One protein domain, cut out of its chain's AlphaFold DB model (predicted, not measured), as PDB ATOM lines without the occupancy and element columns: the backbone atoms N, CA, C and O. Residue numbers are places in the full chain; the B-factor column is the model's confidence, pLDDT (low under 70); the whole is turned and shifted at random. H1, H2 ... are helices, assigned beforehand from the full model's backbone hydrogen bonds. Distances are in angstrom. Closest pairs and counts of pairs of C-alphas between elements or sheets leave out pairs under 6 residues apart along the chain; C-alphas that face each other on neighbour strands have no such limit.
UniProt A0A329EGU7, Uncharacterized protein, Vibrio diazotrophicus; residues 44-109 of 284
ATOM      1  N   ASN A  44      40.686 -35.081 -35.514       80.94
ATOM      2  CA  ASN A  44      40.514 -34.471 -36.831       80.94
ATOM      3  C   ASN A  44      40.380 -35.548 -37.909       80.94
ATOM      4  O   ASN A  44      39.486 -35.450 -38.752       80.94
ATOM      5  N   HIS A  45      41.176 -36.617 -37.835       84.06
ATOM      6  CA  HIS A  45      41.029 -37.766 -38.726       84.06
ATOM      7  C   HIS A  45      39.648 -38.427 -38.593       84.06
ATOM      8  O   HIS A  45      38.979 -38.677 -39.598       84.06
ATOM      9  N   LEU A  46      39.166 -38.630 -37.360       85.19
ATOM     10  CA  LEU A  46      37.830 -39.190 -37.118       85.19
ATOM     11  C   LEU A  46      36.711 -38.263 -37.624       85.19
ATOM     12  O   LEU A  46      35.740 -38.736 -38.219       85.19
ATOM     13  N   ARG A  47      36.858 -36.940 -37.464       86.44
ATOM     14  CA  ARG A  47      35.906 -35.957 -38.005       86.44
ATOM     15  C   ARG A  47      35.829 -36.039 -39.533       86.44
ATOM     16  O   ARG A  47      34.727 -36.071 -40.080       86.44
ATOM     17  N   HIS A  48      36.972 -36.128 -40.217       85.19
ATOM     18  CA  HIS A  48      37.016 -36.297 -41.673       85.19
ATOM     19  C   HIS A  48      36.375 -37.615 -42.121       85.19
ATOM     20  O   HIS A  48      35.547 -37.600 -43.029       85.19
ATOM     21  N   GLN A  49      36.677 -38.733 -41.453       85.00
ATOM     22  CA  GLN A  49      36.050 -40.022 -41.767       85.00
ATOM     23  C   GLN A  49      34.528 -39.990 -41.590       85.00
ATOM     24  O   GLN A  49      33.797 -40.534 -42.415       85.00
ATOM     25  N   PHE A  50      34.032 -39.326 -40.543       87.50
ATOM     26  CA  PHE A  50      32.596 -39.171 -40.321       87.50
ATOM     27  C   PHE A  50      31.911 -38.389 -41.451       87.50
ATOM     28  O   PHE A  50      30.856 -38.804 -41.934       87.50
ATOM     29  N   VAL A  51      32.520 -37.287 -41.902       86.62
ATOM     30  CA  VAL A  51      32.015 -36.483 -43.026       86.62
ATOM     31  C   VAL A  51      32.023 -37.289 -44.327       86.62
ATOM     32  O   VAL A  51      31.002 -37.317 -45.017       86.62
ATOM     33  N   SER A  52      33.114 -38.004 -44.626       85.75
ATOM     34  CA  SER A  52      33.200 -38.874 -45.806       85.75
ATOM     35  C   SER A  52      32.123 -39.961 -45.797       85.75
ATOM     36  O   SER A  52      31.422 -40.127 -46.791       85.75
ATOM     37  N   MET A  53      31.896 -40.632 -44.661       84.44
ATOM     38  CA  MET A  53      30.859 -41.670 -44.547       84.44
ATOM     39  C   MET A  53      29.434 -41.139 -44.766       84.44
ATOM     40  O   MET A  53      28.573 -41.864 -45.269       84.44
ATOM     41  N   ILE A  54      29.158 -39.883 -44.395       84.69
ATOM     42  CA  ILE A  54      27.859 -39.248 -44.661       84.69
ATOM     43  C   ILE A  54      27.713 -38.922 -46.152       84.69
ATOM     44  O   ILE A  54      26.668 -39.222 -46.736       84.69
ATOM     45  N   ALA A  55      28.756 -38.350 -46.762       82.88
ATOM     46  CA  ALA A  55      28.762 -37.959 -48.170       82.88
ATOM     47  C   ALA A  55      28.647 -39.172 -49.113       82.88
ATOM     48  O   ALA A  55      27.800 -39.180 -50.004       82.88
ATOM     49  N   GLU A  56      29.409 -40.243 -48.865       82.81
ATOM     50  CA  GLU A  56      29.367 -41.496 -49.642       82.81
ATOM     51  C   GLU A  56      27.983 -42.160 -49.660       82.81
ATOM     52  O   GLU A  56      27.654 -42.933 -50.559       82.81
ATOM     53  N   LYS A  57      27.152 -41.878 -48.654       78.50
ATOM     54  CA  LYS A  57      25.811 -42.453 -48.504       78.50
ATOM     55  C   LYS A  57      24.703 -41.486 -48.933       78.50
ATOM     56  O   LYS A  57      23.539 -41.726 -48.609       78.50
ATOM     57  N   GLY A  58      25.060 -40.427 -49.670       72.31
ATOM     58  CA  GLY A  58      24.139 -39.461 -50.275       72.31
ATOM     59  C   GLY A  58      23.543 -38.447 -49.294       72.31
ATOM     60  O   GLY A  58      22.502 -37.863 -49.586       72.31
ATOM     61  N   GLY A  59      24.149 -38.271 -48.115       73.62
ATOM     62  CA  GLY A  59      23.718 -37.298 -47.112       73.62
ATOM     63  C   GLY A  59      24.488 -35.979 -47.196       73.62
ATOM     64  O   GLY A  59      25.670 -35.958 -47.525       73.62
ATOM     65  N   ASP A  60      23.840 -34.870 -46.836       75.25
ATOM     66  CA  ASP A  60      24.495 -33.560 -46.734       75.25
ATOM     67  C   ASP A  60      25.212 -33.422 -45.387       75.25
ATOM     68  O   ASP A  60      24.564 -33.244 -44.354       75.25
ATOM     69  N   ALA A  61      26.546 -33.482 -45.380       68.62
ATOM     70  CA  ALA A  61      27.370 -33.362 -44.174       68.62
ATOM     71  C   ALA A  61      27.105 -32.076 -43.359       68.62
ATOM     72  O   ALA A  61      27.308 -32.073 -42.144       68.62
ATOM     73  N   SER A  62      26.567 -31.033 -43.995       70.06
ATOM     74  CA  SER A  62      26.277 -29.719 -43.409       70.06
ATOM     75  C   SER A  62      24.956 -29.670 -42.631       70.06
ATOM     76  O   SER A  62      24.756 -28.771 -41.815       70.06
ATOM     77  N   ARG A  63      24.037 -30.619 -42.860       72.56
ATOM     78  CA  ARG A  63      22.705 -30.651 -42.223       72.56
ATOM     79  C   ARG A  63      22.671 -31.571 -41.006       72.56
ATOM     80  O   ARG A  63      23.043 -32.724 -41.115       72.56
ATOM     81  N   GLY A  64      22.146 -31.119 -39.869       79.75
ATOM     82  CA  GLY A  64      22.012 -31.935 -38.651       79.75
ATOM     83  C   GLY A  64      23.233 -31.877 -37.725       79.75
ATOM     84  O   GLY A  64      24.116 -31.040 -37.887       79.75
ATOM     85  N   ASN A  65      23.270 -32.752 -36.712       85.69
ATOM     86  CA  ASN A  65      24.307 -32.704 -35.673       85.69
ATOM     87  C   ASN A  65      25.700 -33.065 -36.217       85.69
ATOM     88  O   ASN A  65      25.845 -34.008 -37.005       85.69
ATOM     89  N   GLN A  66      26.703 -32.318 -35.752       87.25
ATOM     90  CA  GLN A  66      28.114 -32.465 -36.112       87.25
ATOM     91  C   GLN A  66      28.778 -33.623 -35.354       87.25
ATOM     92  O   GLN A  66      28.293 -34.047 -34.302       87.25
ATOM     93  N   PHE A  67      29.905 -34.125 -35.877       87.25
ATOM     94  CA  PHE A  67      30.671 -35.220 -35.263       87.25
ATOM     95  C   PHE A  67      31.016 -34.942 -33.795       87.25
ATOM     96  O   PHE A  67      30.833 -35.810 -32.946       87.25
ATOM     97  N   ASP A  68      31.432 -33.711 -33.484       87.75
ATOM     98  CA  ASP A  68      31.844 -33.308 -32.136       87.75
ATOM     99  C   ASP A  68      30.714 -33.456 -31.105       87.75
ATOM    100  O   ASP A  68      30.956 -33.801 -29.948       87.75
ATOM    101  N   THR A  69      29.457 -33.284 -31.529       87.56
ATOM    102  CA  THR A  69      28.283 -33.511 -30.678       87.56
ATOM    103  C   THR A  69      28.134 -34.990 -30.321       87.56
ATOM    104  O   THR A  69      27.828 -35.325 -29.175       87.56
ATOM    105  N   TYR A  70      28.378 -35.885 -31.281       89.00
ATOM    106  CA  TYR A  70      28.355 -37.327 -31.040       89.00
ATOM    107  C   TYR A  70      29.561 -37.791 -30.221       89.00
ATOM    108  O   TYR A  70      29.380 -38.597 -29.314       89.00
ATOM    109  N   LEU A  71      30.754 -37.248 -30.473       89.00
ATOM    110  CA  LEU A  71      31.962 -37.528 -29.693       89.00
ATOM    111  C   LEU A  71      31.772 -37.144 -28.219       89.00
ATOM    112  O   LEU A  71      32.005 -37.965 -27.334       89.00
ATOM    113  N   LYS A  72      31.258 -35.937 -27.952       87.56
ATOM    114  CA  LYS A  72      30.981 -35.472 -26.586       87.56
ATOM    115  C   LYS A  72      29.954 -36.353 -25.873       87.56
ATOM    116  O   LYS A  72      30.114 -36.651 -24.694       87.56
ATOM    117  N   ALA A  73      28.908 -36.791 -26.575       87.25
ATOM    118  CA  ALA A  73      27.923 -37.710 -26.009       87.25
ATOM    119  C   ALA A  73      28.498 -39.115 -25.779       87.25
ATOM    120  O   ALA A  73      28.161 -39.752 -24.785       87.25
ATOM    121  N   PHE A  74      29.396 -39.589 -26.642       87.88
ATOM    122  CA  PHE A  74      30.074 -40.875 -26.478       87.88
ATOM    123  C   PHE A  74      31.014 -40.897 -25.264       87.88
ATOM    124  O   PHE A  74      31.130 -41.916 -24.594       87.88
ATOM    125  N   GLN A  75      31.619 -39.754 -24.939       86.38
ATOM    126  CA  GLN A  75      32.469 -39.564 -23.757       86.38
ATOM    127  C   GLN A  75      31.689 -39.234 -22.470       86.38
ATOM    128  O   GLN A  75      32.298 -39.016 -21.423       86.38
ATOM    129  N   SER A  76      30.355 -39.159 -22.522       86.00
ATOM    130  CA  SER A  76      29.543 -38.874 -21.333       86.00
ATOM    131  C   SER A  76      29.545 -40.039 -20.335       86.00
ATOM    132  O   SER A  76      29.924 -41.160 -20.666       86.00
ATOM    133  N   THR A  77      29.144 -39.783 -19.086       80.25
ATOM    134  CA  THR A  77      29.036 -40.814 -18.040       80.25
ATOM    135  C   THR A  77      27.572 -40.951 -17.598       80.25
ATOM    136  O   THR A  77      27.027 -39.987 -17.061       80.25
ATOM    137  N   PRO A  78      26.920 -42.113 -17.793       81.25
ATOM    138  CA  PRO A  78      27.444 -43.324 -18.434       81.25
ATOM    139  C   PRO A  78      27.582 -43.174 -19.967       81.25
ATOM    140  O   PRO A  78      26.748 -42.504 -20.582       81.25
ATOM    141  N   PRO A  79      28.590 -43.815 -20.596       84.00
ATOM    142  CA  PRO A  79      28.751 -43.771 -22.045       84.00
ATOM    143  C   PRO A  79      27.614 -44.542 -22.735       84.00
ATOM    144  O   PRO A  79      27.059 -45.492 -22.169       84.00
ATOM    145  N   PRO A  80      27.238 -44.170 -23.969       86.81
ATOM    146  CA  PRO A  80      26.191 -44.862 -24.699       86.81
ATOM    147  C   PRO A  80      26.635 -46.293 -25.018       86.81
ATOM    148  O   PRO A  80      27.650 -46.505 -25.666       86.81
ATOM    149  N   ALA A  81      25.831 -47.283 -24.627       85.50
ATOM    150  CA  ALA A  81      26.099 -48.698 -24.910       85.50
ATOM    151  C   ALA A  81      25.625 -49.155 -26.307       85.50
ATOM    152  O   ALA A  81      25.817 -50.304 -26.694       85.50
ATOM    153  N   SER A  82      24.933 -48.291 -27.060       90.25
ATOM    154  CA  SER A  82      24.414 -48.621 -28.392       90.25
ATOM    155  C   SER A  82      24.162 -47.381 -29.249       90.25
ATOM    156  O   SER A  82      23.951 -46.281 -28.731       90.25
ATOM    157  N   VAL A  83      24.043 -47.589 -30.564       91.56
ATOM    158  CA  VAL A  83      23.628 -46.569 -31.543       91.56
ATOM    159  C   VAL A  83      22.342 -45.852 -31.121       91.56
ATOM    160  O   VAL A  83      22.262 -44.628 -31.183       91.56
ATOM    161  N   LYS A  84      21.324 -46.600 -30.665       90.31
ATOM    162  CA  LYS A  84      20.047 -46.022 -30.210       90.31
ATOM    163  C   LYS A  84      20.235 -45.156 -28.964       90.31
ATOM    164  O   LYS A  84      19.571 -44.130 -28.844       90.31
ATOM    165  N   SER A  85      21.128 -45.552 -28.055       89.25
ATOM    166  CA  SER A  85      21.468 -44.751 -26.874       89.25
ATOM    167  C   SER A  85      22.125 -43.437 -27.287       89.25
ATOM    168  O   SER A  85      21.664 -42.373 -26.884       89.25
ATOM    169  N   LEU A  86      23.126 -43.499 -28.170       89.75
ATOM    170  CA  LEU A  86      23.812 -42.314 -28.681       89.75
ATOM    171  C   LEU A  86      22.847 -41.380 -29.436       89.75
ATOM    172  O   LEU A  86      22.853 -40.170 -29.216       89.75
ATOM    173  N   GLN A  87      21.963 -41.938 -30.270       91.88
ATOM    174  CA  GLN A  87      20.936 -41.175 -30.980       91.88
ATOM    175  C   GLN A  87      20.014 -40.427 -30.010       91.88
ATOM    176  O   GLN A  87      19.768 -39.236 -30.201       91.88
ATOM    177  N   LYS A  88      19.504 -41.114 -28.979       89.69
ATOM    178  CA  LYS A  88      18.615 -40.515 -27.974       89.69
ATOM    179  C   LYS A  88      19.309 -39.391 -27.207       89.69
ATOM    180  O   LYS A  88      18.693 -38.351 -26.995       89.69
ATOM    181  N   MET A  89      20.577 -39.579 -26.837       88.75
ATOM    182  CA  MET A  89      21.362 -38.581 -26.099       88.75
ATOM    183  C   MET A  89      21.595 -37.309 -26.916       88.75
ATOM    184  O   MET A  89      21.472 -36.208 -26.393       88.75
ATOM    185  N   VAL A  90      21.874 -37.456 -28.211       88.75
ATOM    186  CA  VAL A  90      22.170 -36.329 -29.112       88.75
ATOM    187  C   VAL A  90      20.903 -35.775 -29.789       88.75
ATOM    188  O   VAL A  90      20.959 -34.754 -30.470       88.75
ATOM    189  N   ARG A  91      19.746 -36.436 -29.618       86.69
ATOM    190  CA  ARG A  91      18.476 -36.159 -30.327       86.69
ATOM    191  C   ARG A  91      18.669 -35.999 -31.844       86.69
ATOM    192  O   ARG A  91      18.067 -35.137 -32.475       86.69
ATOM    193  N   GLY A  92      19.555 -36.819 -32.411       83.94
ATOM    194  CA  GLY A  92      19.965 -36.753 -33.814       83.94
ATOM    195  C   GLY A  92      19.307 -37.803 -34.710       83.94
ATOM    196  O   GLY A  92      18.539 -38.665 -34.272       83.94
ATOM    197  N   GLU A  93      19.656 -37.766 -35.993       86.75
ATOM    198  CA  GLU A  93      19.261 -38.794 -36.955       86.75
ATOM    199  C   GLU A  93      19.944 -40.133 -36.646       86.75
ATOM    200  O   GLU A  93      21.157 -40.197 -36.437       86.75
ATOM    201  N   TYR A  94      19.181 -41.230 -36.691       87.69
ATOM    202  CA  TYR A  94      19.699 -42.570 -36.393       87.69
ATOM    203  C   TYR A  94      20.883 -42.966 -37.284       87.69
ATOM    204  O   TYR A  94      21.849 -43.546 -36.799       87.69
ATOM    205  N   LYS A  95      20.841 -42.628 -38.580       86.50
ATOM    206  CA  LYS A  95      21.913 -42.969 -39.532       86.50
ATOM    207  C   LYS A  95      23.244 -42.309 -39.153       86.50
ATOM    208  O   LYS A  95      24.274 -42.971 -39.176       86.50
ATOM    209  N   ARG A  96      23.213 -41.040 -38.733       87.94
ATOM    210  CA  ARG A  96      24.402 -40.310 -38.260       87.94
ATOM    211  C   ARG A  96      24.904 -40.841 -36.928       87.94
ATOM    212  O   ARG A  96      26.099 -41.066 -36.778       87.94
ATOM    213  N   ALA A  97      23.991 -41.106 -35.993       88.88
ATOM    214  CA  ALA A  97      24.343 -41.744 -34.731       88.88
ATOM    215  C   ALA A  97      24.992 -43.118 -34.957       88.88
ATOM    216  O   ALA A  97      25.932 -43.459 -34.253       88.88
ATOM    217  N   LYS A  98      24.540 -43.882 -35.963       88.81
ATOM    218  CA  LYS A  98      25.138 -45.170 -36.331       88.81
ATOM    219  C   LYS A  98      26.587 -45.008 -36.774       88.81
ATOM    220  O   LYS A  98      27.457 -45.640 -36.192       88.81
ATOM    221  N   TYR A  99      26.851 -44.120 -37.732       88.88
ATOM    222  CA  TYR A  99      28.216 -43.894 -38.214       88.88
ATOM    223  C   TYR A  99      29.146 -43.373 -37.119       88.88
ATOM    224  O   TYR A  99      30.271 -43.849 -37.001       88.88
ATOM    225  N   ALA A 100      28.672 -42.444 -36.284       88.62
ATOM    226  CA  ALA A 100      29.466 -41.950 -35.165       88.62
ATOM    227  C   ALA A 100      29.749 -43.057 -34.142       88.62
ATOM    228  O   ALA A 100      30.884 -43.208 -33.713       88.62
ATOM    229  N   PHE A 101      28.743 -43.852 -33.772       89.06
ATOM    230  CA  PHE A 101      28.904 -44.935 -32.806       89.06
ATOM    231  C   PHE A 101      29.870 -46.012 -33.304       89.06
ATOM    232  O   PHE A 101      30.746 -46.424 -32.552       89.06
ATOM    233  N   ASP A 102      29.746 -46.436 -34.563       88.44
ATOM    234  CA  ASP A 102      30.617 -47.455 -35.158       88.44
ATOM    235  C   ASP A 102      32.072 -46.963 -35.239       88.44
ATOM    236  O   ASP A 102      33.004 -47.722 -34.965       88.44
ATOM    237  N   LEU A 103      32.273 -45.684 -35.575       88.62
ATOM    238  CA  LEU A 103      33.595 -45.066 -35.647       88.62
ATOM    239  C   LEU A 103      34.233 -44.920 -34.259       88.62
ATOM    240  O   LEU A 103      35.379 -45.313 -34.054       88.62
ATOM    241  N   LEU A 104      33.479 -44.386 -33.298       87.94
ATOM    242  CA  LEU A 104      33.953 -44.145 -31.938       87.94
ATOM    243  C   LEU A 104      34.185 -45.459 -31.183       87.94
ATOM    244  O   LEU A 104      35.197 -45.594 -30.510       87.94
ATOM    245  N   SER A 105      33.328 -46.468 -31.349       86.00
ATOM    246  CA  SER A 105      33.504 -47.763 -30.673       86.00
ATOM    247  C   SER A 105      34.794 -48.471 -31.086       86.00
ATOM    248  O   SER A 105      35.439 -49.078 -30.242       86.00
ATOM    249  N   LYS A 106      35.193 -48.358 -32.359       84.00
ATOM    250  CA  LYS A 106      36.473 -48.893 -32.849       84.00
ATOM    251  C   LYS A 106      37.661 -48.064 -32.380       84.00
ATOM    252  O   LYS A 106      38.691 -48.608 -32.013       84.00
ATOM    253  N   ALA A 107      37.518 -46.741 -32.398       82.00
ATOM    254  CA  ALA A 107      38.589 -45.827 -32.018       82.00
ATOM    255  C   ALA A 107      38.909 -45.890 -30.510       82.00
ATOM    256  O   ALA A 107      40.056 -45.717 -30.111       82.00
ATOM    257  N   PHE A 108      37.902 -46.166 -29.680       76.94
ATOM    258  CA  PHE A 108      38.026 -46.306 -28.228       76.94
ATOM    259  C   PHE A 108      38.059 -47.774 -27.760       76.94
ATOM    260  O   PHE A 108      37.958 -48.026 -26.559       76.94
ATOM    261  N   GLU A 109      38.201 -48.748 -28.668       75.12
ATOM    262  CA  GLU A 109      38.409 -50.145 -28.278       75.12
ATOM    263  C   GLU A 109      39.760 -50.251 -27.545       75.12
ATOM    264  O   GLU A 109      40.781 -49.829 -28.095       75.12
TER     265      GLU A 109
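What this domain is: This is residues 44 to 109 of the 284 residues of an uncharacterized protein of Vibrio diazotrophicus (UniProt A0A329EGU7). What shape do these atoms make? It is a compact cluster of four helices in which three pack on the longest one, H4: H1 lies beside H4 and runs the opposite way, while H2 and H3 cross H4 about perpendicular to it. What is it made of? The 66 printed residues hold four named helices, in the order H1, H2, H3, H4, and no named strand; the class is all helix. How large is it? The radius of gyration of the C-alphas is 10.8 A, and the spans are 31 by 23 by 15 A.

How they stand to each other: What does H1, residues 44 to 55, meet? It touches H4, residues 94 to 107, opposite ways at a shallow tilt of 34 degrees, only just short of steep; the closest C-alphas, of Phe 50 and Ala 100, are 6.6 A apart. With residues 47 to 51 alone it touches H2, residues 67 to 74, only just about perpendicular at 71 degrees, the closest C-alphas being those of Arg 47 and Phe 67, 6.0 A. It is apart from H3, residues 83 to 90. What do H2 and H3 meet? H2 touches H4, closest at C-alphas 70 and 100, 6.3 A, and H3, closest at C-alphas 70 and 90, 6.6 A. H3 touches H4 about perpendicular at 74 degrees, closest at C-alphas 87 and 97, 5.1 A. Are the helix backbones complete? In H1, H2, H3 and H4 every O i to N i+4 pair is within hydrogen-bond range.

Where its parts are: Where does H1 begin? C-alpha 44 is at (40.514, -34.471, -36.831), and H1 is 16.7 A long. How long are the others? H2 is 10.5 A, H3 10.6 A and H4 19.7 A, from first to last C-alpha. Where does H4 end? C-alpha 107 is at (38.589, -45.827, -32.018).

The domain as a whole: Which link is long? H1 to H2, with 11 residues between them; H2 to H3 is short and H3 to H4 tight. What lies farthest apart? The C-alphas of Gly 58 and Thr 77, 32.6 A. Is the model confident? The printed part has no cut and a mean pLDDT of 84.9, with residue 61 under 70.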